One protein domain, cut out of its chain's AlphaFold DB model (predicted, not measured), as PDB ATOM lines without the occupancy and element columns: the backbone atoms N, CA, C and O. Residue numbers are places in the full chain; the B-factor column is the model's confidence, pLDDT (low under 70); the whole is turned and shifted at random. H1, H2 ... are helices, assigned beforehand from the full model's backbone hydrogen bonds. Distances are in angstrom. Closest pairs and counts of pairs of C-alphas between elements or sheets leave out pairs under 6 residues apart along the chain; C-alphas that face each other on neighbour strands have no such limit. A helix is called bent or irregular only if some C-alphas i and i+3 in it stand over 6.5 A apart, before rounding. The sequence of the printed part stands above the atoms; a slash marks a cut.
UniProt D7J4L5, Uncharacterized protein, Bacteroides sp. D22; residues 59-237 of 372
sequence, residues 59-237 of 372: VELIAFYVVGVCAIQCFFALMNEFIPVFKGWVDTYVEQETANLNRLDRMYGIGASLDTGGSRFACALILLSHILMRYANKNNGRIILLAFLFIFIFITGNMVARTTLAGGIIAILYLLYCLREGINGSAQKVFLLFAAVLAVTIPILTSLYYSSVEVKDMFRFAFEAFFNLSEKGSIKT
ATOM      1  N   VAL A  59      79.589 151.062 184.002       89.25
ATOM      2  CA  VAL A  59      80.871 151.239 183.279       89.25
ATOM      3  C   VAL A  59      80.648 151.373 181.769       89.25
ATOM      4  O   VAL A  59      81.295 152.181 181.105       89.25
ATOM      5  N   GLU A  60      79.714 150.590 181.229       89.25
ATOM      6  CA  GLU A  60      79.357 150.586 179.810       89.25
ATOM      7  C   GLU A  60      78.710 151.919 179.405       89.25
ATOM      8  O   GLU A  60      79.063 152.472 178.364       89.25
ATOM      9  N   LEU A  61      77.842 152.484 180.255       90.62
ATOM     10  CA  LEU A  61      77.223 153.788 180.022       90.62
ATOM     11  C   LEU A  61      78.267 154.910 179.981       90.62
ATOM     12  O   LEU A  61      78.287 155.687 179.028       90.62
ATOM     13  N   ILE A  62      79.167 154.973 180.969       92.88
ATOM     14  CA  ILE A  62      80.265 155.959 180.994       92.88
ATOM     15  C   ILE A  62      81.088 155.861 179.713       92.88
ATOM     16  O   ILE A  62      81.376 156.868 179.066       92.88
ATOM     17  N   ALA A  63      81.429 154.639 179.316       92.62
ATOM     18  CA  ALA A  63      82.216 154.397 178.127       92.62
ATOM     19  C   ALA A  63      81.489 154.840 176.840       92.62
ATOM     20  O   ALA A  63      82.123 155.455 175.983       92.62
ATOM     21  N   PHE A  64      80.170 154.637 176.719       91.75
ATOM     22  CA  PHE A  64      79.392 155.173 175.593       91.75
ATOM     23  C   PHE A  64      79.385 156.702 175.544       91.75
ATOM     24  O   PHE A  64      79.527 157.261 174.460       91.75
ATOM     25  N   TYR A  65      79.268 157.383 176.688       92.75
ATOM     26  CA  TYR A  65      79.337 158.846 176.732       92.75
ATOM     27  C   TYR A  65      80.719 159.362 176.324       92.75
ATOM     28  O   TYR A  65      80.807 160.256 175.486       92.75
ATOM     29  N   VAL A  66      81.800 158.772 176.846       93.25
ATOM     30  CA  VAL A  66      83.173 159.159 176.477       93.25
ATOM     31  C   VAL A  66      83.421 158.947 174.981       93.25
ATOM     32  O   VAL A  66      83.924 159.848 174.309       93.25
ATOM     33  N   VAL A  67      83.025 157.792 174.436       93.62
ATOM     34  CA  VAL A  67      83.148 157.491 172.999       93.62
ATOM     35  C   VAL A  67      82.287 158.434 172.161       93.62
ATOM     36  O   VAL A  67      82.760 158.936 171.145       93.62
ATOM     37  N   GLY A  68      81.052 158.711 172.583       92.75
ATOM     38  CA  GLY A  68      80.142 159.622 171.889       92.75
ATOM     39  C   GLY A  68      80.688 161.045 171.817       92.75
ATOM     40  O   GLY A  68      80.721 161.632 170.739       92.75
ATOM     41  N   VAL A  69      81.201 161.572 172.934       92.06
ATOM     42  CA  VAL A  69      81.863 162.884 172.969       92.06
ATOM     43  C   VAL A  69      83.082 162.897 172.048       92.06
ATOM     44  O   VAL A  69      83.222 163.819 171.251       92.06
ATOM     45  N   CYS A  70      83.921 161.858 172.082       92.31
ATOM     46  CA  CYS A  70      85.090 161.765 171.203       92.31
ATOM     47  C   CYS A  70      84.703 161.709 169.716       92.31
ATOM     48  O   CYS A  70      85.328 162.374 168.897       92.31
ATOM     49  N   ALA A  71      83.652 160.970 169.359       92.44
ATOM     50  CA  ALA A  71      83.156 160.912 167.988       92.44
ATOM     51  C   ALA A  71      82.627 162.276 167.515       92.44
ATOM     52  O   ALA A  71      82.940 162.702 166.404       92.44
ATOM     53  N   ILE A  72      81.882 162.990 168.366       91.50
ATOM     54  CA  ILE A  72      81.412 164.353 168.078       91.50
ATOM     55  C   ILE A  72      82.601 165.310 167.908       91.50
ATOM     56  O   ILE A  72      82.605 166.121 166.989       91.50
ATOM     57  N   GLN A  73      83.638 165.188 168.737       90.75
ATOM     58  CA  GLN A  73      84.858 165.990 168.612       90.75
ATOM     59  C   GLN A  73      85.615 165.710 167.307       90.75
ATOM     60  O   GLN A  73      86.037 166.653 166.642       90.75
ATOM     61  N   CYS A  74      85.741 164.442 166.901       89.88
ATOM     62  CA  CYS A  74      86.291 164.076 165.593       89.88
ATOM     63  C   CYS A  74      85.455 164.667 164.448       89.88
ATOM     64  O   CYS A  74      86.006 165.188 163.483       89.88
ATOM     65  N   PHE A  75      84.127 164.635 164.566       90.12
ATOM     66  CA  PHE A  75      83.235 165.242 163.583       90.12
ATOM     67  C   PHE A  75      83.410 166.765 163.503       90.12
ATOM     68  O   PHE A  75      83.552 167.303 162.408       90.12
ATOM     69  N   PHE A  76      83.489 167.461 164.640       87.81
ATOM     70  CA  PHE A  76      83.757 168.901 164.666       87.81
ATOM     71  C   PHE A  76      85.138 169.264 164.123       87.81
ATOM     72  O   PHE A  76      85.262 170.309 163.492       87.81
ATOM     73  N   ALA A  77      86.154 168.420 164.313       86.50
ATOM     74  CA  ALA A  77      87.464 168.630 163.702       86.50
ATOM     75  C   ALA A  77      87.384 168.588 162.164       86.50
ATOM     76  O   ALA A  77      87.915 169.468 161.497       86.50
ATOM     77  N   LEU A  78      86.637 167.631 161.599       86.94
ATOM     78  CA  LEU A  78      86.377 167.575 160.154       86.94
ATOM     79  C   LEU A  78      85.558 168.779 159.670       86.94
ATOM     80  O   LEU A  78      85.869 169.351 158.629       86.94
ATOM     81  N   MET A  79      84.532 169.197 160.417       85.81
ATOM     82  CA  MET A  79      83.758 170.396 160.071       85.81
ATOM     83  C   MET A  79      84.623 171.655 160.060       85.81
ATOM     84  O   MET A  79      84.453 172.492 159.181       85.81
ATOM     85  N   ASN A  80      85.534 171.789 161.022       83.62
ATOM     86  CA  ASN A  80      86.457 172.917 161.105       83.62
ATOM     87  C   ASN A  80      87.359 173.008 159.869       83.62
ATOM     88  O   ASN A  80      87.624 174.093 159.367       83.62
ATOM     89  N   GLU A  81      87.771 171.859 159.349       83.06
ATOM     90  CA  GLU A  81      88.640 171.781 158.182       83.06
ATOM     91  C   GLU A  81      87.902 172.090 156.873       83.06
ATOM     92  O   GLU A  81      88.365 172.886 156.060       83.06
ATOM     93  N   PHE A  82      86.721 171.499 156.668       84.69
ATOM     94  CA  PHE A  82      86.013 171.600 155.387       84.69
ATOM     95  C   PHE A  82      85.016 172.762 155.301       84.69
ATOM     96  O   PHE A  82      84.546 173.078 154.207       84.69
ATOM     97  N   ILE A  83      84.650 173.394 156.422       85.88
ATOM     98  CA  ILE A  83      83.637 174.457 156.465       85.88
ATOM     99  C   ILE A  83      84.252 175.733 157.066       85.88
ATOM    100  O   ILE A  83      84.210 175.927 158.283       85.88
ATOM    101  N   PRO A  84      84.735 176.677 156.229       83.50
ATOM    102  CA  PRO A  84      85.369 177.915 156.695       83.50
ATOM    103  C   PRO A  84      84.479 178.768 157.606       83.50
ATOM    104  O   PRO A  84      84.964 179.421 158.525       83.50
ATOM    105  N   VAL A  85      83.158 178.743 157.384       86.31
ATOM    106  CA  VAL A  85      82.192 179.436 158.251       86.31
ATOM    107  C   VAL A  85      82.236 178.852 159.658       86.31
ATOM    108  O   VAL A  85      82.330 179.601 160.624       86.31
ATOM    109  N   PHE A  86      82.216 177.525 159.786       84.56
ATOM    110  CA  PHE A  86      82.289 176.868 161.088       84.56
ATOM    111  C   PHE A  86      83.619 177.181 161.782       84.56
ATOM    112  O   PHE A  86      83.611 177.515 162.965       84.56
ATOM    113  N   LYS A  87      84.728 177.195 161.032       81.81
ATOM    114  CA  LYS A  87      86.040 177.610 161.541       81.81
ATOM    115  C   LYS A  87      86.056 179.026 162.091       81.81
ATOM    116  O   LYS A  87      86.478 179.229 163.220       81.81
ATOM    117  N   GLY A  88      85.513 179.995 161.355       79.94
ATOM    118  CA  GLY A  88      85.419 181.378 161.833       79.94
ATOM    119  C   GLY A  88      84.631 181.504 163.142       79.94
ATOM    120  O   GLY A  88      85.015 182.270 164.024       79.94
ATOM    121  N   TRP A  89      83.564 180.715 163.306       85.12
ATOM    122  CA  TRP A  89      82.809 180.656 164.561       85.12
ATOM    123  C   TRP A  89      83.632 180.056 165.703       85.12
ATOM    124  O   TRP A  89      83.702 180.651 166.778       85.12
ATOM    125  N   VAL A  90      84.269 178.905 165.483       80.81
ATOM    126  CA  VAL A  90      85.113 178.260 166.500       80.81
ATOM    127  C   VAL A  90      86.252 179.190 166.910       80.81
ATOM    128  O   VAL A  90      86.420 179.447 168.096       80.81
ATOM    129  N   ASP A  91      86.960 179.779 165.950       78.75
ATOM    130  CA  ASP A  91      88.115 180.640 166.208       78.75
ATOM    131  C   ASP A  91      87.750 181.931 166.956       78.75
ATOM    132  O   ASP A  91      88.583 182.481 167.672       78.75
ATOM    133  N   THR A  92      86.502 182.393 166.832       80.81
ATOM    134  CA  THR A  92      86.006 183.590 167.530       80.81
ATOM    135  C   THR A  92      85.581 183.295 168.970       80.81
ATOM    136  O   THR A  92      85.814 184.115 169.855       80.81
ATOM    137  N   TYR A  93      84.930 182.153 169.216       79.12
ATOM    138  CA  TYR A  93      84.270 181.874 170.501       79.12
ATOM    139  C   TYR A  93      84.983 180.836 171.370       79.12
ATOM    140  O   TYR A  93      84.634 180.675 172.539       79.12
ATOM    141  N   VAL A  94      85.948 180.105 170.816       74.12
ATOM    142  CA  VAL A  94      86.597 178.981 171.484       74.12
ATOM    143  C   VAL A  94      88.093 179.252 171.608       74.12
ATOM    144  O   VAL A  94      88.861 179.124 170.656       74.12
ATOM    145  N   GLU A  95      88.520 179.591 172.822       65.31
ATOM    146  CA  GLU A  95      89.927 179.818 173.142       65.31
ATOM    147  C   GLU A  95      90.643 178.477 173.384       65.31
ATOM    148  O   GLU A  95      90.482 177.846 174.429       65.31
ATOM    149  N   GLN A  96      91.385 177.993 172.379       62.03
ATOM    150  CA  GLN A  96      92.092 176.695 172.407       62.03
ATOM    151  C   GLN A  96      93.514 176.782 171.835       62.03
ATOM    152  O   GLN A  96      93.978 175.853 171.179       62.03
ATOM    153  N   GLU A  97      94.205 177.907 172.059       59.78
ATOM    154  CA  GLU A  97      95.486 178.235 171.400       59.78
ATOM    155  C   GLU A  97      95.393 178.228 169.865       59.78
ATOM    156  O   GLU A  97      96.338 177.918 169.137       59.78
ATOM    157  N   THR A  98      94.225 178.615 169.366       58.00
ATOM    158  CA  THR A  98      93.819 178.584 167.963       58.00
ATOM    159  C   THR A  98      94.832 179.260 167.032       58.00
ATOM    160  O   THR A  98      95.112 178.774 165.938       58.00
ATOM    161  N   ALA A  99      95.478 180.333 167.499       56.72
ATOM    162  CA  ALA A  99      96.539 181.029 166.776       56.72
ATOM    163  C   ALA A  99      97.802 180.177 166.537       56.72
ATOM    164  O   ALA A  99      98.411 180.282 165.474       56.72
ATOM    165  N   ASN A 100      98.204 179.326 167.485       57.28
ATOM    166  CA  ASN A 100      99.358 178.436 167.315       57.28
ATOM    167  C   ASN A 100      99.006 177.230 166.438       57.28
ATOM    168  O   ASN A 100      99.816 176.811 165.615       57.28
ATOM    169  N   LEU A 101      97.783 176.712 166.566       58.84
ATOM    170  CA  LEU A 101      97.279 175.602 165.756       58.84
ATOM    171  C   LEU A 101      97.174 175.973 164.276       58.84
ATOM    172  O   LEU A 101      97.671 175.240 163.423       58.84
ATOM    173  N   ASN A 102      96.619 177.153 163.991       60.88
ATOM    174  CA  ASN A 102      96.539 177.698 162.638       60.88
ATOM    175  C   ASN A 102      97.925 178.009 162.048       60.88
ATOM    176  O   ASN A 102      98.129 177.831 160.854       60.88
ATOM    177  N   ARG A 103      98.906 178.427 162.863       56.38
ATOM    178  CA  ARG A 103     100.295 178.632 162.402       56.38
ATOM    179  C   ARG A 103     101.008 177.335 162.030       56.38
ATOM    180  O   ARG A 103     101.899 177.363 161.190       56.38
ATOM    181  N   LEU A 104     100.658 176.232 162.687       58.59
ATOM    182  CA  LEU A 104     101.255 174.919 162.455       58.59
ATOM    183  C   LEU A 104     100.519 174.106 161.380       58.59
ATOM    184  O   LEU A 104     100.939 172.982 161.114       58.59
ATOM    185  N   ASP A 105      99.441 174.653 160.807       62.72
ATOM    186  CA  ASP A 105      98.568 173.993 159.829       62.72
ATOM    187  C   ASP A 105      98.058 172.627 160.318       62.72
ATOM    188  O   ASP A 105      98.115 171.605 159.634       62.72
ATOM    189  N   ARG A 106      97.639 172.576 161.590       65.12
ATOM    190  CA  ARG A 106      97.181 171.336 162.235       65.12
ATOM    191  C   ARG A 106      95.677 171.360 162.409       65.12
ATOM    192  O   ARG A 106      95.136 172.327 162.934       65.12
ATOM    193  N   MET A 107      95.025 170.249 162.068       71.56
ATOM    194  CA  MET A 107      93.601 170.057 162.322       71.56
ATOM    195  C   MET A 107      93.313 170.085 163.831       71.56
ATOM    196  O   MET A 107      93.954 169.388 164.621       71.56
ATOM    197  N   TYR A 108      92.297 170.850 164.222       74.50
ATOM    198  CA  TYR A 108      91.749 170.884 165.577       74.50
ATOM    199  C   TYR A 108      90.224 170.961 165.529       74.50
ATOM    200  O   TYR A 108      89.633 171.353 164.524       74.50
ATOM    201  N   GLY A 109      89.583 170.582 166.630       66.69
ATOM    202  CA  GLY A 109      88.138 170.696 166.804       66.69
ATOM    203  C   GLY A 109      87.791 171.210 168.194       66.69
ATOM    204  O   GLY A 109      88.658 171.308 169.063       66.69
ATOM    205  N   ILE A 110      86.508 171.493 168.424       73.81
ATOM    206  CA  ILE A 110      86.017 172.008 169.707       73.81
ATOM    207  C   ILE A 110      86.349 171.019 170.833       73.81
ATOM    208  O   ILE A 110      85.770 169.938 170.936       73.81
ATOM    209  N   GLY A 111      87.271 171.410 171.710       63.03
ATOM    210  CA  GLY A 111      87.660 170.618 172.876       63.03
ATOM    211  C   GLY A 111      88.621 169.481 172.532       63.03
ATOM    212  O   GLY A 111      88.803 168.576 173.343       63.03
ATOM    213  N   ALA A 112      89.239 169.522 171.353       58.53
ATOM    214  CA  ALA A 112      90.254 168.584 170.898       58.53
ATOM    215  C   ALA A 112      91.513 169.354 170.471       58.53
ATOM    216  O   ALA A 112      91.868 169.381 169.293       58.53
ATOM    217  N   SER A 113      92.184 169.997 171.435       57.78
ATOM    218  CA  SER A 113      93.494 170.611 171.206       57.78
ATOM    219  C   SER A 113      94.588 169.538 171.266       57.78
ATOM    220  O   SER A 113      94.671 168.787 172.241       57.78
ATOM    221  N   LEU A 114      95.383 169.445 170.195       59.81
ATOM    222  CA  LEU A 114      96.584 168.611 170.012       59.81
ATOM    223  C   LEU A 114      96.733 167.421 170.980       59.81
ATOM    224  O   LEU A 114      96.194 166.341 170.736       59.81
ATOM    225  N   ASP A 115      97.472 167.594 172.076       58.53
ATOM    226  CA  ASP A 115      97.856 166.489 172.958       58.53
ATOM    227  C   ASP A 115      96.756 166.102 173.964       58.53
ATOM    228  O   ASP A 115      96.646 164.930 174.351       58.53
ATOM    229  N   THR A 116      95.862 167.035 174.313       67.69
ATOM    230  CA  THR A 116      94.684 166.727 175.144       67.69
ATOM    231  C   THR A 116      93.611 165.981 174.349       67.69
ATOM    232  O   THR A 116      92.960 165.086 174.885       67.69
ATOM    233  N   GLY A 117      93.459 166.282 173.055       75.81
ATOM    234  CA  GLY A 117      92.553 165.566 172.155       75.81
ATOM    235  C   GLY A 117      92.995 164.121 171.931       75.81
ATOM    236  O   GLY A 117      92.226 163.188 172.157       75.81
ATOM    237  N   GLY A 118      94.261 163.908 171.565       83.38
ATOM    238  CA  GLY A 118      94.738 162.561 171.243       83.38
ATOM    239  C   GLY A 118      94.802 161.602 172.439       83.38
ATOM    240  O   GLY A 118      94.533 160.412 172.280       83.38
ATOM    241  N   SER A 119      95.066 162.092 173.658       87.44
ATOM    242  CA  SER A 119      94.976 161.268 174.878       87.44
ATOM    243  C   SER A 119      93.535 160.831 175.186       87.44
ATOM    244  O   SER A 119      93.310 159.677 175.565       87.44
ATOM    245  N   ARG A 120      92.541 161.700 174.945       90.69
ATOM    246  CA  ARG A 120      91.108 161.371 175.062       90.69
ATOM    247  C   ARG A 120      90.680 160.344 174.016       90.69
ATOM    248  O   ARG A 120      90.070 159.338 174.378       90.69
ATOM    249  N   PHE A 121      91.061 160.540 172.752       92.25
ATOM    250  CA  PHE A 121      90.770 159.590 171.673       92.25
ATOM    251  C   PHE A 121      91.412 158.223 171.928       92.25
ATOM    252  O   PHE A 121      90.758 157.194 171.766       92.25
ATOM    253  N   ALA A 122      92.652 158.196 172.419       93.44
ATOM    254  CA  ALA A 122      93.315 156.963 172.821       93.44
ATOM    255  C   ALA A 122      92.540 156.208 173.918       93.44
ATOM    256  O   ALA A 122      92.330 154.999 173.806       93.44
ATOM    257  N   CYS A 123      92.048 156.914 174.943       93.88
ATOM    258  CA  CYS A 123      91.209 156.316 175.984       93.88
ATOM    259  C   CYS A 123      89.878 155.798 175.430       93.88
ATOM    260  O   CYS A 123      89.447 154.703 175.795       93.88
ATOM    261  N   ALA A 124      89.239 156.554 174.534       95.19
ATOM    262  CA  ALA A 124      87.994 156.149 173.892       95.19
ATOM    263  C   ALA A 124      88.163 154.858 173.079       95.19
ATOM    264  O   ALA A 124      87.322 153.969 173.186       95.19
ATOM    265  N   LEU A 125      89.266 154.699 172.340       95.81
ATOM    266  CA  LEU A 125      89.568 153.465 171.604       95.81
ATOM    267  C   LEU A 125      89.756 152.261 172.536       95.81
ATOM    268  O   LEU A 125      89.232 151.179 172.260       95.81
ATOM    269  N   ILE A 126      90.443 152.444 173.668       95.75
ATOM    270  CA  ILE A 126      90.606 151.392 174.683       95.75
ATOM    271  C   ILE A 126      89.243 150.992 175.262       95.75
ATOM    272  O   ILE A 126      88.906 149.804 175.269       95.75
ATOM    273  N   LEU A 127      88.430 151.969 175.678       94.25
ATOM    274  CA  LEU A 127      87.073 151.744 176.190       94.25
ATOM    275  C   LEU A 127      86.209 150.996 175.169       94.25
ATOM    276  O   LEU A 127      85.562 150.001 175.498       94.25
ATOM    277  N   LEU A 128      86.251 151.434 173.913       93.44
ATOM    278  CA  LEU A 128      85.470 150.865 172.827       93.44
ATOM    279  C   LEU A 128      85.887 149.427 172.507       93.44
ATOM    280  O   LEU A 128      85.019 148.577 172.323       93.44
ATOM    281  N   SER A 129      87.188 149.118 172.523       92.00
ATOM    282  CA  SER A 129      87.677 147.743 172.339       92.00
ATOM    283  C   SER A 129      87.178 146.796 173.436       92.00
ATOM    284  O   SER A 129      86.789 145.660 173.158       92.00
ATOM    285  N   HIS A 130      87.099 147.282 174.678       90.19
ATOM    286  CA  HIS A 130      86.568 146.512 175.796       90.19
ATOM    287  C   HIS A 130      85.054 146.274 175.673       90.19
ATOM    288  O   HIS A 130      84.594 145.149 175.878       90.19
ATOM    289  N   ILE A 131      84.280 147.297 175.288       89.19
ATOM    290  CA  ILE A 131      82.829 147.175 175.062       89.19
ATOM    291  C   ILE A 131      82.529 146.240 173.883       89.19
ATOM    292  O   ILE A 131      81.641 145.392 173.990       89.19
ATOM    293  N   LEU A 132      83.267 146.358 172.773       88.44
ATOM    294  CA  LEU A 132      83.087 145.527 171.576       88.44
ATOM    295  C   LEU A 132      83.122 144.035 171.919       88.44
ATOM    296  O   LEU A 132      82.236 143.286 171.509       88.44
ATOM    297  N   MET A 133      84.078 143.624 172.754       84.38
ATOM    298  CA  MET A 133      84.203 142.238 173.211       84.38
ATOM    299  C   MET A 133      83.023 141.753 174.063       84.38
ATOM    300  O   MET A 133      82.713 140.566 174.063       84.38
ATOM    301  N   ARG A 134      82.330 142.641 174.780       82.06
ATOM    302  CA  ARG A 134      81.161 142.274 175.598       82.06
ATOM    303  C   ARG A 134      79.858 142.238 174.810       82.06
ATOM    304  O   ARG A 134      78.963 141.454 175.129       82.06
ATOM    305  N   TYR A 135      79.738 143.084 173.790       81.38
ATOM    306  CA  TYR A 135      78.525 143.193 172.979       81.38
ATOM    307  C   TYR A 135      78.523 142.306 171.738       81.38
ATOM    308  O   TYR A 135      77.461 142.159 171.126       81.38
ATOM    309  N   ALA A 136      79.648 141.675 171.386       76.94
ATOM    310  CA  ALA A 136      79.764 140.942 170.129       76.94
ATOM    311  C   ALA A 136      78.683 139.866 169.931       76.94
ATOM    312  O   ALA A 136      78.177 139.680 168.821       76.94
ATOM    313  N   ASN A 137      78.284 139.206 171.021       71.56
ATOM    314  CA  ASN A 137      77.287 138.134 171.008       71.56
ATOM    315  C   ASN A 137      75.884 138.582 171.451       71.56
ATOM    316  O   ASN A 137      74.966 137.771 171.423       71.56
ATOM    317  N   LYS A 138      75.694 139.849 171.853       74.19
ATOM    318  CA  LYS A 138      74.415 140.341 172.399       74.19
ATOM    319  C   LYS A 138      73.539 141.054 171.369       74.19
ATOM    320  O   LYS A 138      72.324 140.900 171.404       74.19
ATOM    321  N   ASN A 139      74.116 141.883 170.492       73.62
ATOM    322  CA  ASN A 139      73.334 142.700 169.556       73.62
ATOM    323  C   ASN A 139      74.112 143.015 168.264       73.62
ATOM    324  O   ASN A 139      75.120 143.722 168.293       73.62
ATOM    325  N   ASN A 140      73.592 142.539 167.128       75.31
ATOM    326  CA  ASN A 140      74.226 142.682 165.814       75.31
ATOM    327  C   ASN A 140      74.205 144.117 165.258       75.31
ATOM    328  O   ASN A 140      75.122 144.484 164.536       75.31
ATOM    329  N   GLY A 141      73.213 144.949 165.588       79.69
ATOM    330  CA  GLY A 141      73.179 146.337 165.108       79.69
ATOM    331  C   GLY A 141      74.165 147.230 165.864       79.69
ATOM    332  O   GLY A 141      74.927 147.991 165.271       79.69
ATOM    333  N   ARG A 142      74.206 147.084 167.195       82.81
ATOM    334  CA  ARG A 142      75.089 147.893 168.051       82.81
ATOM    335  C   ARG A 142      76.567 147.596 167.809       82.81
ATOM    336  O   ARG A 142      77.359 148.528 167.797       82.81
ATOM    337  N   ILE A 143      76.946 146.336 167.578       85.00
ATOM    338  CA  ILE A 143      78.350 145.990 167.300       85.00
ATOM    339  C   ILE A 143      78.851 146.648 166.001       85.00
ATOM    340  O   ILE A 143      79.976 147.139 165.984       85.00
ATOM    341  N   ILE A 144      78.013 146.738 164.956       86.62
ATOM    342  CA  ILE A 144      78.351 147.414 163.689       86.62
ATOM    343  C   ILE A 144      78.620 148.898 163.936       86.62
ATOM    344  O   ILE A 144      79.661 149.404 163.521       86.62
ATOM    345  N   LEU A 145      77.730 149.572 164.671       89.25
ATOM    346  CA  LEU A 145      77.912 150.978 165.030       89.25
ATOM    347  C   LEU A 145      79.204 151.196 165.830       89.25
ATOM    348  O   LEU A 145      79.963 152.111 165.532       89.25
ATOM    349  N   LEU A 146      79.483 150.344 166.819       90.12
ATOM    350  CA  LEU A 146      80.692 150.456 167.640       90.12
ATOM    351  C   LEU A 146      81.970 150.196 166.836       90.12
ATOM    352  O   LEU A 146      82.972 150.869 167.056       90.12
ATOM    353  N   ALA A 147      81.941 149.257 165.890       90.50
ATOM    354  CA  ALA A 147      83.077 148.998 165.015       90.50
ATOM    355  C   ALA A 147      83.332 150.155 164.045       90.50
ATOM    356  O   ALA A 147      84.479 150.556 163.849       90.50
ATOM    357  N   PHE A 148      82.264 150.733 163.494       90.88
ATOM    358  CA  PHE A 148      82.354 151.946 162.692       90.88
ATOM    359  C   PHE A 148      82.939 153.109 163.501       90.88
ATOM    360  O   PHE A 148      83.896 153.733 163.051       90.88
ATOM    361  N   LEU A 149      82.437 153.356 164.716       93.19
ATOM    362  CA  LEU A 149      82.961 154.400 165.604       93.19
ATOM    363  C   LEU A 149      84.436 154.179 165.948       93.19
ATOM    364  O   LEU A 149      85.188 155.146 166.032       93.19
ATOM    365  N   PHE A 150      84.866 152.925 166.109       94.06
ATOM    366  CA  PHE A 150      86.266 152.598 166.377       94.06
ATOM    367  C   PHE A 150      87.158 153.036 165.221       94.06
ATOM    368  O   PHE A 150      88.138 153.743 165.433       94.06
ATOM    369  N   ILE A 151      86.790 152.660 163.996       92.25
ATOM    370  CA  ILE A 151      87.546 153.014 162.793       92.25
ATOM    371  C   ILE A 151      87.492 154.527 162.550       92.25
ATOM    372  O   ILE A 151      88.520 155.129 162.258       92.25
ATOM    373  N   PHE A 152      86.331 155.156 162.742       92.38
ATOM    374  CA  PHE A 152      86.158 156.599 162.589       92.38
ATOM    375  C   PHE A 152      87.046 157.397 163.557       92.38
ATOM    376  O   PHE A 152      87.848 158.216 163.114       92.38
ATOM    377  N   ILE A 153      86.978 157.109 164.865       93.44
ATOM    378  CA  ILE A 153      87.818 157.772 165.876       93.44
ATOM    379  C   ILE A 153      89.297 157.466 165.629       93.44
ATOM    380  O   ILE A 153      90.135 158.348 165.785       93.44
ATOM    381  N   PHE A 154      89.644 156.242 165.222       93.12
ATOM    382  CA  PHE A 154      91.032 155.894 164.932       93.12
ATOM    383  C   PHE A 154      91.586 156.709 163.759       93.12
ATOM    384  O   PHE A 154      92.668 157.275 163.876       93.12
ATOM    385  N   ILE A 155      90.866 156.812 162.643       90.44
ATOM    386  CA  ILE A 155      91.353 157.520 161.452       90.44
ATOM    387  C   ILE A 155      91.384 159.028 161.705       90.44
ATOM    388  O   ILE A 155      92.450 159.640 161.633       90.44
ATOM    389  N   THR A 156      90.247 159.622 162.070       89.75
ATOM    390  CA  THR A 156      90.147 161.071 162.284       89.75
ATOM    391  C   THR A 156      90.966 161.521 163.492       89.75
ATOM    392  O   THR A 156      91.623 162.557 163.450       89.75
ATOM    393  N   GLY A 157      91.014 160.726 164.561       88.31
ATOM    394  CA  GLY A 157      91.841 161.033 165.723       88.31
ATOM    395  C   GLY A 157      93.339 161.021 165.411       88.31
ATOM    396  O   GLY A 157      94.065 161.837 165.973       88.31
ATOM    397  N   ASN A 158      93.817 160.169 164.494       88.44
ATOM    398  CA  ASN A 158      95.210 160.217 164.031       88.44
ATOM    399  C   ASN A 158      95.503 161.426 163.129       88.44
ATOM    400  O   ASN A 158      96.624 161.932 163.174       88.44
ATOM    401  N   MET A 159      94.513 161.923 162.377       85.25
ATOM    402  CA  MET A 159      94.632 163.184 161.623       85.25
ATOM    403  C   MET A 159      94.802 164.389 162.554       85.25
ATOM    404  O   MET A 159      95.619 165.260 162.277       85.25
ATOM    405  N   VAL A 160      94.100 164.405 163.691       83.38
ATOM    406  CA  VAL A 160      94.238 165.463 164.709       83.38
ATOM    407  C   VAL A 160      95.536 165.297 165.511       83.38
ATOM    408  O   VAL A 160      96.361 166.207 165.612       83.38
ATOM    409  N   ALA A 161      95.745 164.118 166.104       82.88
ATOM    410  CA  ALA A 161      96.844 163.872 167.028       82.88
ATOM    411  C   ALA A 161      97.346 162.422 166.995       82.88
ATOM    412  O   ALA A 161      96.649 161.474 167.363       82.88
ATOM    413  N   ARG A 162      98.637 162.261 166.683       81.62
ATOM    414  CA  ARG A 162      99.333 160.959 166.615       81.62
ATOM    415  C   ARG A 162      99.378 160.175 167.932       81.62
ATOM    416  O   ARG A 162      99.722 158.999 167.927       81.62
ATOM    417  N   THR A 163      99.037 160.782 169.069       85.44
ATOM    418  CA  THR A 163      98.894 160.057 170.346       85.44
ATOM    419  C   THR A 163      97.710 159.084 170.326       85.44
ATOM    420  O   THR A 163      97.743 158.082 171.040       85.44
ATOM    421  N   THR A 164      96.732 159.288 169.434       90.25
ATOM    422  CA  THR A 164      95.631 158.346 169.172       90.25
ATOM    423  C   THR A 164      96.139 156.971 168.718       90.25
ATOM    424  O   THR A 164      95.593 155.946 169.133       90.25
ATOM    425  N   LEU A 165      97.226 156.926 167.932       90.06
ATOM    426  CA  LEU A 165      97.867 155.688 167.481       90.06
ATOM    427  C   LEU A 165      98.267 154.787 168.655       90.06
ATOM    428  O   LEU A 165      98.061 153.578 168.590       90.06
ATOM    429  N   ALA A 166      98.790 155.361 169.743       91.12
ATOM    430  CA  ALA A 166      99.212 154.597 170.916       91.12
ATOM    431  C   ALA A 166      98.026 153.871 171.576       91.12
ATOM    432  O   ALA A 166      98.114 152.676 171.862       91.12
ATOM    433  N   GLY A 167      96.888 154.558 171.737       92.06
ATOM    434  CA  GLY A 167      95.658 153.940 172.238       92.06
ATOM    435  C   GLY A 167      95.095 152.884 171.291       92.06
ATOM    436  O   GLY A 167      94.674 151.820 171.740       92.06
ATOM    437  N   GLY A 168      95.149 153.136 169.980       93.12
ATOM    438  CA  GLY A 168      94.754 152.164 168.958       93.12
ATOM    439  C   GLY A 168      95.606 150.893 168.982       93.12
ATOM    440  O   GLY A 168      95.055 149.796 168.936       93.12
ATOM    441  N   ILE A 169      96.930 151.015 169.133       93.56
ATOM    442  CA  ILE A 169      97.835 149.865 169.279       93.56
ATOM    443  C   ILE A 169      97.482 149.064 170.534       93.56
ATOM    444  O   ILE A 169      97.308 147.852 170.444       93.56
ATOM    445  N   ILE A 170      97.322 149.720 171.690       94.75
ATOM    446  CA  ILE A 170      96.946 149.040 172.943       94.75
ATOM    447  C   ILE A 170      95.597 148.319 172.788       94.75
ATOM    448  O   ILE A 170      95.462 147.164 173.195       94.75
ATOM    449  N   ALA A 171      94.614 148.966 172.157       93.75
ATOM    450  CA  ALA A 171      93.304 148.386 171.885       93.75
ATOM    451  C   ALA A 171      93.385 147.153 170.966       93.75
ATOM    452  O   ALA A 171      92.776 146.125 171.259       93.75
ATOM    453  N   ILE A 172      94.167 147.214 169.882       91.94
ATOM    454  CA  ILE A 172      94.367 146.082 168.964       91.94
ATOM    455  C   ILE A 172      95.102 144.935 169.663       91.94
ATOM    456  O   ILE A 172      94.689 143.785 169.529       91.94
ATOM    457  N   LEU A 173      96.148 145.222 170.446       92.81
ATOM    458  CA  LEU A 173      96.867 144.208 171.225       92.81
ATOM    459  C   LEU A 173      95.939 143.494 172.214       92.81
ATOM    460  O   LEU A 173      96.011 142.274 172.349       92.81
ATOM    461  N   TYR A 174      95.028 144.228 172.855       91.50
ATOM    462  CA  TYR A 174      93.994 143.639 173.702       91.50
ATOM    463  C   TYR A 174      93.045 142.723 172.911       91.50
ATOM    464  O   TYR A 174      92.785 141.598 173.339       91.50
ATOM    465  N   LEU A 175      92.570 143.148 171.736       89.06
ATOM    466  CA  LEU A 175      91.709 142.313 170.890       89.06
ATOM    467  C   LEU A 175      92.427 141.045 170.398       89.06
ATOM    468  O   LEU A 175      91.833 139.967 170.397       89.06
ATOM    469  N   LEU A 176      93.710 141.147 170.032       88.81
ATOM    470  CA  LEU A 176      94.548 140.005 169.650       88.81
ATOM    471  C   LEU A 176      94.766 139.041 170.821       88.81
ATOM    472  O   LEU A 176      94.711 137.826 170.636       88.81
ATOM    473  N   TYR A 177      94.969 139.568 172.029       88.12
ATOM    474  CA  TYR A 177      95.038 138.759 173.243       88.12
ATOM    475  C   TYR A 177      93.727 137.989 173.471       88.12
ATOM    476  O   TYR A 177      93.755 136.773 173.653       88.12
ATOM    477  N   CYS A 178      92.572 138.652 173.355       84.75
ATOM    478  CA  CYS A 178      91.265 137.994 173.462       84.75
ATOM    479  C   CYS A 178      91.025 136.924 172.384       84.75
ATOM    480  O   CYS A 178      90.356 135.926 172.657       84.75
ATOM    481  N   LEU A 179      91.549 137.125 171.172       82.44
ATOM    482  CA  LEU A 179      91.498 136.133 170.098       82.44
ATOM    483  C   LEU A 179      92.352 134.902 170.432       82.44
ATOM    484  O   LEU A 179      91.917 133.777 170.204       82.44
ATOM    485  N   ARG A 180      93.547 135.111 170.998       83.06
ATOM    486  CA  ARG A 180      94.466 134.032 171.382       83.06
ATOM    487  C   ARG A 180      93.935 133.185 172.540       83.06
ATOM    488  O   ARG A 180      94.065 131.969 172.492       83.06
ATOM    489  N   GLU A 181      93.333 133.810 173.550       78.44
ATOM    490  CA  GLU A 181      92.789 133.135 174.745       78.44
ATOM    491  C   GLU A 181      91.503 132.331 174.477       78.44
ATOM    492  O   GLU A 181      90.860 131.835 175.399       78.44
ATOM    493  N   GLY A 182      91.087 132.180 173.218       61.69
ATOM    494  CA  GLY A 182      89.997 131.271 172.885       61.69
ATOM    495  C   GLY A 182      88.601 131.813 173.192       61.69
ATOM    496  O   GLY A 182      87.646 131.035 173.220       61.69
ATOM    497  N   ILE A 183      88.423 133.137 173.331       62.97
ATOM    498  CA  ILE A 183      87.098 133.801 173.319       62.97
ATOM    499  C   ILE A 183      86.565 133.816 171.864       62.97
ATOM    500  O   ILE A 183      86.200 134.851 171.294       62.97
ATOM    501  N   ASN A 184      86.598 132.639 171.230       56.28
ATOM    502  CA  ASN A 184      86.744 132.454 169.789       56.28
ATOM    503  C   ASN A 184      85.564 133.027 169.006       56.28
ATOM    504  O   ASN A 184      85.780 133.718 168.020       56.28
ATOM    505  N   GLY A 185      84.327 132.855 169.478       66.62
ATOM    506  CA  GLY A 185      83.159 133.381 168.762       66.62
ATOM    507  C   GLY A 185      83.062 134.913 168.766       66.62
ATOM    508  O   GLY A 185      82.681 135.517 167.767       66.62
ATOM    509  N   SER A 186      83.433 135.559 169.875       75.50
ATOM    510  CA  SER A 186      83.296 137.012 170.036       75.50
ATOM    511  C   SER A 186      84.413 137.769 169.322       75.50
ATOM    512  O   SER A 186      84.146 138.704 168.569       75.50
ATOM    513  N   ALA A 187      85.667 137.367 169.554       77.75
ATOM    514  CA  ALA A 187      86.824 138.051 168.986       77.75
ATOM    515  C   ALA A 187      86.858 137.905 167.460       77.75
ATOM    516  O   ALA A 187      87.001 138.903 166.757       77.75
ATOM    517  N   GLN A 188      86.642 136.692 166.931       81.25
ATOM    518  CA  GLN A 188      86.618 136.462 165.482       81.25
ATOM    519  C   GLN A 188      85.546 137.306 164.794       81.25
ATOM    520  O   GLN A 188      85.813 137.910 163.759       81.25
ATOM    521  N   LYS A 189      84.355 137.419 165.393       82.88
ATOM    522  CA  LYS A 189      83.279 138.261 164.862       82.88
ATOM    523  C   LYS A 189      83.660 139.742 164.830       82.88
ATOM    524  O   LYS A 189      83.375 140.406 163.838       82.88
ATOM    525  N   VAL A 190      84.320 140.253 165.874       84.62
ATOM    526  CA  VAL A 190      84.829 141.638 165.896       84.62
ATOM    527  C   VAL A 190      85.879 141.850 164.801       84.62
ATOM    528  O   VAL A 190      85.785 142.830 164.068       84.62
ATOM    529  N   PHE A 191      86.823 140.921 164.619       85.81
ATOM    530  CA  PHE A 191      87.836 141.015 163.560       85.81
ATOM    531  C   PHE A 191      87.236 140.942 162.150       85.81
ATOM    532  O   PHE A 191      87.612 141.733 161.288       85.81
ATOM    533  N   LEU A 192      86.276 140.044 161.914       86.19
ATOM    534  CA  LEU A 192      85.557 139.955 160.639       86.19
ATOM    535  C   LEU A 192      84.779 141.238 160.344       86.19
ATOM    536  O   LEU A 192      84.770 141.716 159.213       86.19
ATOM    537  N   LEU A 193      84.155 141.822 161.364       86.62
ATOM    538  CA  LEU A 193      83.444 143.085 161.231       86.62
ATOM    539  C   LEU A 193      84.401 144.245 160.938       86.62
ATOM    540  O   LEU A 193      84.107 145.060 160.068       86.62
ATOM    541  N   PHE A 194      85.555 144.306 161.603       87.00
ATOM    542  CA  PHE A 194      86.601 145.272 161.265       87.00
ATOM    543  C   PHE A 194      87.061 145.108 159.820       87.00
ATOM    544  O   PHE A 194      87.130 146.103 159.106       87.00
ATOM    545  N   ALA A 195      87.292 143.878 159.358       87.00
ATOM    546  CA  ALA A 195      87.645 143.618 157.966       87.00
ATOM    547  C   ALA A 195      86.547 144.091 156.998       87.00
ATOM    548  O   ALA A 195      86.856 144.740 156.002       87.00
ATOM    549  N   ALA A 196      85.271 143.843 157.310       87.88
ATOM    550  CA  ALA A 196      84.144 144.285 156.490       87.88
ATOM    551  C   ALA A 196      84.019 145.820 156.433       87.88
ATOM    552  O   ALA A 196      83.857 146.386 155.355       87.88
ATOM    553  N   VAL A 197      84.136 146.509 157.572       86.94
ATOM    554  CA  VAL A 197      84.076 147.981 157.615       86.94
ATOM    555  C   VAL A 197      85.300 148.596 156.929       86.94
ATOM    556  O   VAL A 197      85.160 149.578 156.199       86.94
ATOM    557  N   LEU A 198      86.489 148.006 157.090       87.19
ATOM    558  CA  LEU A 198      87.703 148.428 156.385       87.19
ATOM    559  C   LEU A 198      87.591 148.225 154.871       87.19
ATOM    560  O   LEU A 198      87.976 149.113 154.116       87.19
ATOM    561  N   ALA A 199      86.994 147.121 154.416       88.38
ATOM    562  CA  ALA A 199      86.780 146.860 152.993       88.38
ATOM    563  C   ALA A 199      85.902 147.927 152.314       88.38
ATOM    564  O   ALA A 199      86.095 148.208 151.136       88.38
ATOM    565  N   VAL A 200      84.972 148.546 153.050       88.19
ATOM    566  CA  VAL A 200      84.140 149.654 152.548       88.19
ATOM    567  C   VAL A 200      84.836 151.006 152.706       88.19
ATOM    568  O   VAL A 200      84.782 151.842 151.806       88.19
ATOM    569  N   THR A 201      85.503 151.241 153.837       85.25
ATOM    570  CA  THR A 201      86.130 152.542 154.125       85.25
ATOM    571  C   THR A 201      87.395 152.786 153.307       85.25
ATOM    572  O   THR A 201      87.590 153.909 152.855       85.25
ATOM    573  N   ILE A 202      88.222 151.771 153.037       87.38
ATOM    574  CA  ILE A 202      89.466 151.937 152.266       87.38
ATOM    575  C   ILE A 202      89.207 152.506 150.856       87.38
ATOM    576  O   ILE A 202      89.836 153.513 150.524       87.38
ATOM    577  N   PRO A 203      88.286 151.963 150.030       88.81
ATOM    578  CA  PRO A 203      87.968 152.535 148.719       88.81
ATOM    579  C   PRO A 203      87.503 153.993 148.785       88.81
ATOM    580  O   PRO A 203      87.954 154.816 147.990       88.81
ATOM    581  N   ILE A 204      86.651 154.327 149.760       87.50
ATOM    582  CA  ILE A 204      86.140 155.692 149.952       87.50
ATOM    583  C   ILE A 204      87.296 156.643 150.272       87.50
ATOM    584  O   ILE A 204      87.456 157.669 149.616       87.50
ATOM    585  N   LEU A 205      88.136 156.280 151.241       86.38
ATOM    586  CA  LEU A 205      89.283 157.093 151.647       86.38
ATOM    587  C   LEU A 205      90.317 157.220 150.531       86.38
ATOM    588  O   LEU A 205      90.910 158.279 150.373       86.38
ATOM    589  N   THR A 206      90.490 156.175 149.722       86.69
ATOM    590  CA  THR A 206      91.391 156.186 148.564       86.69
ATOM    591  C   THR A 206      90.879 157.154 147.505       86.69
ATOM    592  O   THR A 206      91.645 157.969 146.999       86.69
ATOM    593  N   SER A 207      89.575 157.131 147.212       87.94
ATOM    594  CA  SER A 207      88.961 158.104 146.307       87.94
ATOM    595  C   SER A 207      89.171 159.531 146.814       87.94
ATOM    596  O   SER A 207      89.634 160.380 146.061       87.94
ATOM    597  N   LEU A 208      88.897 159.790 148.097       86.06
ATOM    598  CA  LEU A 208      89.072 161.118 148.692       86.06
ATOM    599  C   LEU A 208      90.538 161.574 148.685       86.06
ATOM    600  O   LEU A 208      90.808 162.738 148.403       86.06
ATOM    601  N   TYR A 209      91.480 160.657 148.920       86.06
ATOM    602  CA  TYR A 209      92.919 160.925 148.902       86.06
ATOM    603  C   TYR A 209      93.424 161.401 147.532       86.06
ATOM    604  O   TYR A 209      94.331 162.228 147.465       86.06
ATOM    605  N   TYR A 210      92.853 160.898 146.434       86.56
ATOM    606  CA  TYR A 210      93.216 161.355 145.089       86.56
ATOM    607  C   TYR A 210      92.425 162.583 144.628       86.56
ATOM    608  O   TYR A 210      92.881 163.285 143.728       86.56
ATOM    609  N   SER A 211      91.260 162.850 145.222       85.94
ATOM    610  CA  SER A 211      90.390 163.962 144.824       85.94
ATOM    611  C   SER A 211      90.660 165.282 145.556       85.94
ATOM    612  O   SER A 211      90.375 166.326 144.981       85.94
ATOM    613  N   SER A 212      91.193 165.269 146.785       82.88
ATOM    614  CA  SER A 212      91.451 166.481 147.586       82.88
ATOM    615  C   SER A 212      92.895 166.525 148.084       82.88
ATOM    616  O   SER A 212      93.417 165.545 148.621       82.88
ATOM    617  N   VAL A 213      93.536 167.685 147.913       82.81
ATOM    618  CA  VAL A 213      94.905 167.939 148.389       82.81
ATOM    619  C   VAL A 213      94.928 168.016 149.916       82.81
ATOM    620  O   VAL A 213      95.801 167.431 150.546       82.81
ATOM    621  N   GLU A 214      93.910 168.628 150.510       80.12
ATOM    622  CA  GLU A 214      93.750 168.765 151.956       80.12
ATOM    623  C   GLU A 214      93.658 167.383 152.615       80.12
ATOM    624  O   GLU A 214      94.394 167.063 153.549       80.12
ATOM    625  N   VAL A 215      92.798 166.504 152.081       81.56
ATOM    626  CA  VAL A 215      92.660 165.123 152.572       81.56
ATOM    627  C   VAL A 215      93.982 164.374 152.435       81.56
ATOM    628  O   VAL A 215      94.394 163.666 153.356       81.56
ATOM    629  N   LYS A 216      94.674 164.536 151.307       84.88
ATOM    630  CA  LYS A 216      95.976 163.910 151.072       84.88
ATOM    631  C   LYS A 216      97.006 164.305 152.132       84.88
ATOM    632  O   LYS A 216      97.690 163.422 152.657       84.88
ATOM    633  N   ASP A 217      97.094 165.586 152.470       83.44
ATOM    634  CA  ASP A 217      98.051 166.089 153.456       83.44
ATOM    635  C   ASP A 217      97.696 165.629 154.877       83.44
ATOM    636  O   ASP A 217      98.568 165.136 155.600       83.44
ATOM    637  N   MET A 218      96.407 165.618 155.237       82.62
ATOM    638  CA  MET A 218      95.929 165.044 156.503       82.62
ATOM    639  C   MET A 218      96.279 163.556 156.643       82.62
ATOM    640  O   MET A 218      96.732 163.116 157.701       82.62
ATOM    641  N   PHE A 219      96.098 162.760 155.584       84.19
ATOM    642  CA  PHE A 219      96.457 161.338 155.590       84.19
ATOM    643  C   PHE A 219      97.967 161.125 155.705       84.19
ATOM    644  O   PHE A 219      98.410 160.242 156.445       84.19
ATOM    645  N   ARG A 220      98.761 161.940 155.002       84.19
ATOM    646  CA  ARG A 220     100.226 161.902 155.087       84.19
ATOM    647  C   ARG A 220     100.721 162.252 156.482       84.19
ATOM    648  O   ARG A 220     101.637 161.596 156.967       84.19
ATOM    649  N   PHE A 221     100.087 163.214 157.145       82.31
ATOM    650  CA  PHE A 221     100.376 163.547 158.534       82.31
ATOM    651  C   PHE A 221      99.970 162.419 159.499       82.31
ATOM    652  O   PHE A 221     100.775 161.984 160.327       82.31
ATOM    653  N   ALA A 222      98.742 161.905 159.373       82.88
ATOM    654  CA  ALA A 222      98.192 160.871 160.252       82.88
ATOM    655  C   ALA A 222      99.024 159.579 160.240       82.88
ATOM    656  O   ALA A 222      99.269 158.974 161.286       82.88
ATOM    657  N   PHE A 223      99.481 159.173 159.053       83.38
ATOM    658  CA  PHE A 223     100.195 157.919 158.820       83.38
ATOM    659  C   PHE A 223     101.645 158.137 158.370       83.38
ATOM    660  O   PHE A 223     102.219 157.282 157.697       83.38
ATOM    661  N   GLU A 224     102.263 159.253 158.770       83.50
ATOM    662  CA  GLU A 224     103.619 159.661 158.364       83.50
ATOM    663  C   GLU A 224     104.651 158.532 158.524       83.50
ATOM    664  O   GLU A 224     105.486 158.314 157.651       83.50
ATOM    665  N   ALA A 225     104.553 157.759 159.610       79.38
ATOM    666  CA  ALA A 225     105.429 156.618 159.877       79.38
ATOM    667  C   ALA A 225     105.333 155.525 158.799       79.38
ATOM    668  O   ALA A 225     106.349 154.949 158.410       79.38
ATOM    669  N   PHE A 226     104.126 155.251 158.298       82.38
ATOM    670  CA  PHE A 226     103.893 154.263 157.246       82.38
ATOM    671  C   PHE A 226     104.393 154.771 155.891       82.38
ATOM    672  O   PHE A 226     105.064 154.028 155.174       82.38
ATOM    673  N   PHE A 227     104.129 156.040 155.563       83.00
ATOM    674  CA  PHE A 227     104.627 156.649 154.329       83.00
ATOM    675  C   PHE A 227     106.155 156.741 154.315       83.00
ATOM    676  O   PHE A 227     106.778 156.319 153.347       83.00
ATOM    677  N   ASN A 228     106.786 157.186 155.405       83.94
ATOM    678  CA  ASN A 228     108.245 157.234 155.501       83.94
ATOM    679  C   ASN A 228     108.873 155.832 155.448       83.94
ATOM    680  O   ASN A 228     109.936 155.667 154.848       83.94
ATOM    681  N   LEU A 229     108.221 154.804 156.006       81.38
ATOM    682  CA  LEU A 229     108.692 153.427 155.872       81.38
ATOM    683  C   LEU A 229     108.654 152.965 154.408       81.38
ATOM    684  O   LEU A 229     109.626 152.385 153.935       81.38
ATOM    685  N   SER A 230     107.568 153.257 153.690       83.56
ATOM    686  CA  SER A 230     107.409 152.866 152.285       83.56
ATOM    687  C   SER A 230     108.305 153.657 151.327       83.56
ATOM    688  O   SER A 230     108.813 153.088 150.367       83.56
ATOM    689  N   GLU A 231     108.469 154.963 151.543       86.81
ATOM    690  CA  GLU A 231     109.174 155.863 150.619       86.81
ATOM    691  C   GLU A 231     110.673 155.971 150.933       86.81
ATOM    692  O   GLU A 231     111.491 156.108 150.026       86.81
ATOM    693  N   LYS A 232     111.045 155.929 152.218       81.31
ATOM    694  CA  LYS A 232     112.409 156.218 152.700       81.31
ATOM    695  C   LYS A 232     113.049 155.044 153.446       81.31
ATOM    696  O   LYS A 232     114.196 155.156 153.868       81.31
ATOM    697  N   GLY A 233     112.318 153.949 153.670       78.81
ATOM    698  CA  GLY A 233     112.800 152.801 154.445       78.81
ATOM    699  C   GLY A 233     112.981 153.081 155.943       78.81
ATOM    700  O   GLY A 233     113.679 152.332 156.621       78.81
ATOM    701  N   SER A 234     112.392 154.157 156.485       72.94
ATOM    702  CA  SER A 234     112.557 154.556 157.889       72.94
ATOM    703  C   SER A 234     111.224 154.884 158.557       72.94
ATOM    704  O   SER A 234     110.437 155.653 158.026       72.94
ATOM    705  N   ILE A 235     111.000 154.369 159.770       72.56
ATOM    706  CA  ILE A 235     109.786 154.631 160.578       72.56
ATOM    707  C   ILE A 235     109.847 156.014 161.266       72.56
ATOM    708  O   ILE A 235     108.924 156.424 161.966       72.56
ATOM    709  N   LYS A 236     110.943 156.766 161.095       70.94
ATOM    710  CA  LYS A 236     111.115 158.081 161.722       70.94
ATOM    711  C   LYS A 236     110.036 159.047 161.238       70.94
ATOM    712  O   LYS A 236     109.786 159.152 160.043       70.94
ATOM    713  N   THR A 237     109.438 159.775 162.171       69.62
ATOM    714  CA  THR A 237     108.527 160.890 161.884       69.62
ATOM    715  C   THR A 237     109.117 162.196 162.403       69.62
ATOM    716  O   THR A 237     110.017 162.144 163.249       69.62
TER     717      THR A 237
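AT A GLANCE: This is residues 59 to 237 of the 372 residues of an uncharacterized protein of Bacteroides sp. D22 (UniProt D7J4L5). Four long helices, H4 to H7, make an up-and-down bundle, each running against the one before it in the chain, with H5 at its core and H1 laid slantwise across H4 and H5 on the side away from H7. H2 and H3 sit at one end of the long axis, and H8 leads from the end of H7 back to H5 and on to H9, which touches no helix. The printed part has 179 residues with nine named helices, H1 to H9 in chain order, and no named strand: all helix. It is compact, with a radius of gyration of the C-alphas of 17.0 A, and spans 50 by 41 by 26 A.

HOW THE PARTS SIT: Begin with the longest helix, H7, residues 184 to 211, which has a kink of 31 degrees near residue 201; it is neither bent nor irregular, but only just: C-alphas 200 and 203 are 6.1 A apart. Its residues 190 to 198 alone touch the hub H5, residues 140 to 160, at a steep tilt of 47 degrees; the closest C-alphas are those of Ala 147 and Phe 194, 6.4 A apart. H4, residues 114 to 135, forms a hairpin with H5 at a shallow tilt of 18 degrees; C-alphas 121 and 157 come closest, at 6.2 A. H6, residues 163 to 180, touches H4, running the same way, with C-alphas 122 and 167 closest at 3.9 A. H1, residues 59 to 82, touches H4 with residues 60 to 70 alone, closest at C-alphas 67 and 124, 5.1 A. H2, residues 84 to 93, touches H1 only at the corner, closest at C-alphas 80 and 87, 4.7 A. H3, residues 98 to 103, is close to H2 but not clearly touching. H8, residues 213 to 222, touches H5 about perpendicular, 85 degrees, with C-alphas 159 and 222 closest at 4.5 A. H9, residues 224 to 232, is close to H8 but not clearly touching. Every O i to N i+4 pair is within hydrogen-bond range in H1, H2, H3, H8 and H9; H4 has 17 of 18, H5 16 of 17, H6 13 of 14 and H7 22 of 24.

IN THESE COORDINATES: Find C-alpha 184 at (86.744, 132.454, 169.789); from there H7 runs 40.4 A to C-alpha 211. H1 starts at C-alpha 59, (80.871, 151.239, 183.279), and runs 34.9 A. H4 measures 31.3 A, H5 30.3 A and H6 26.4 A. H9 ends at C-alpha 232, (112.409, 156.218, 152.700).

THE WHOLE: The C-alphas of Thr 92 and Gly 182 are the two farthest apart, 52.7 A. The printed part has no cut and no long link. Look for pLDDT under 70 at residues 95 to 106, 109, 111 to 116, 182 to 185 and 237; the mean of the printed part is 82.7.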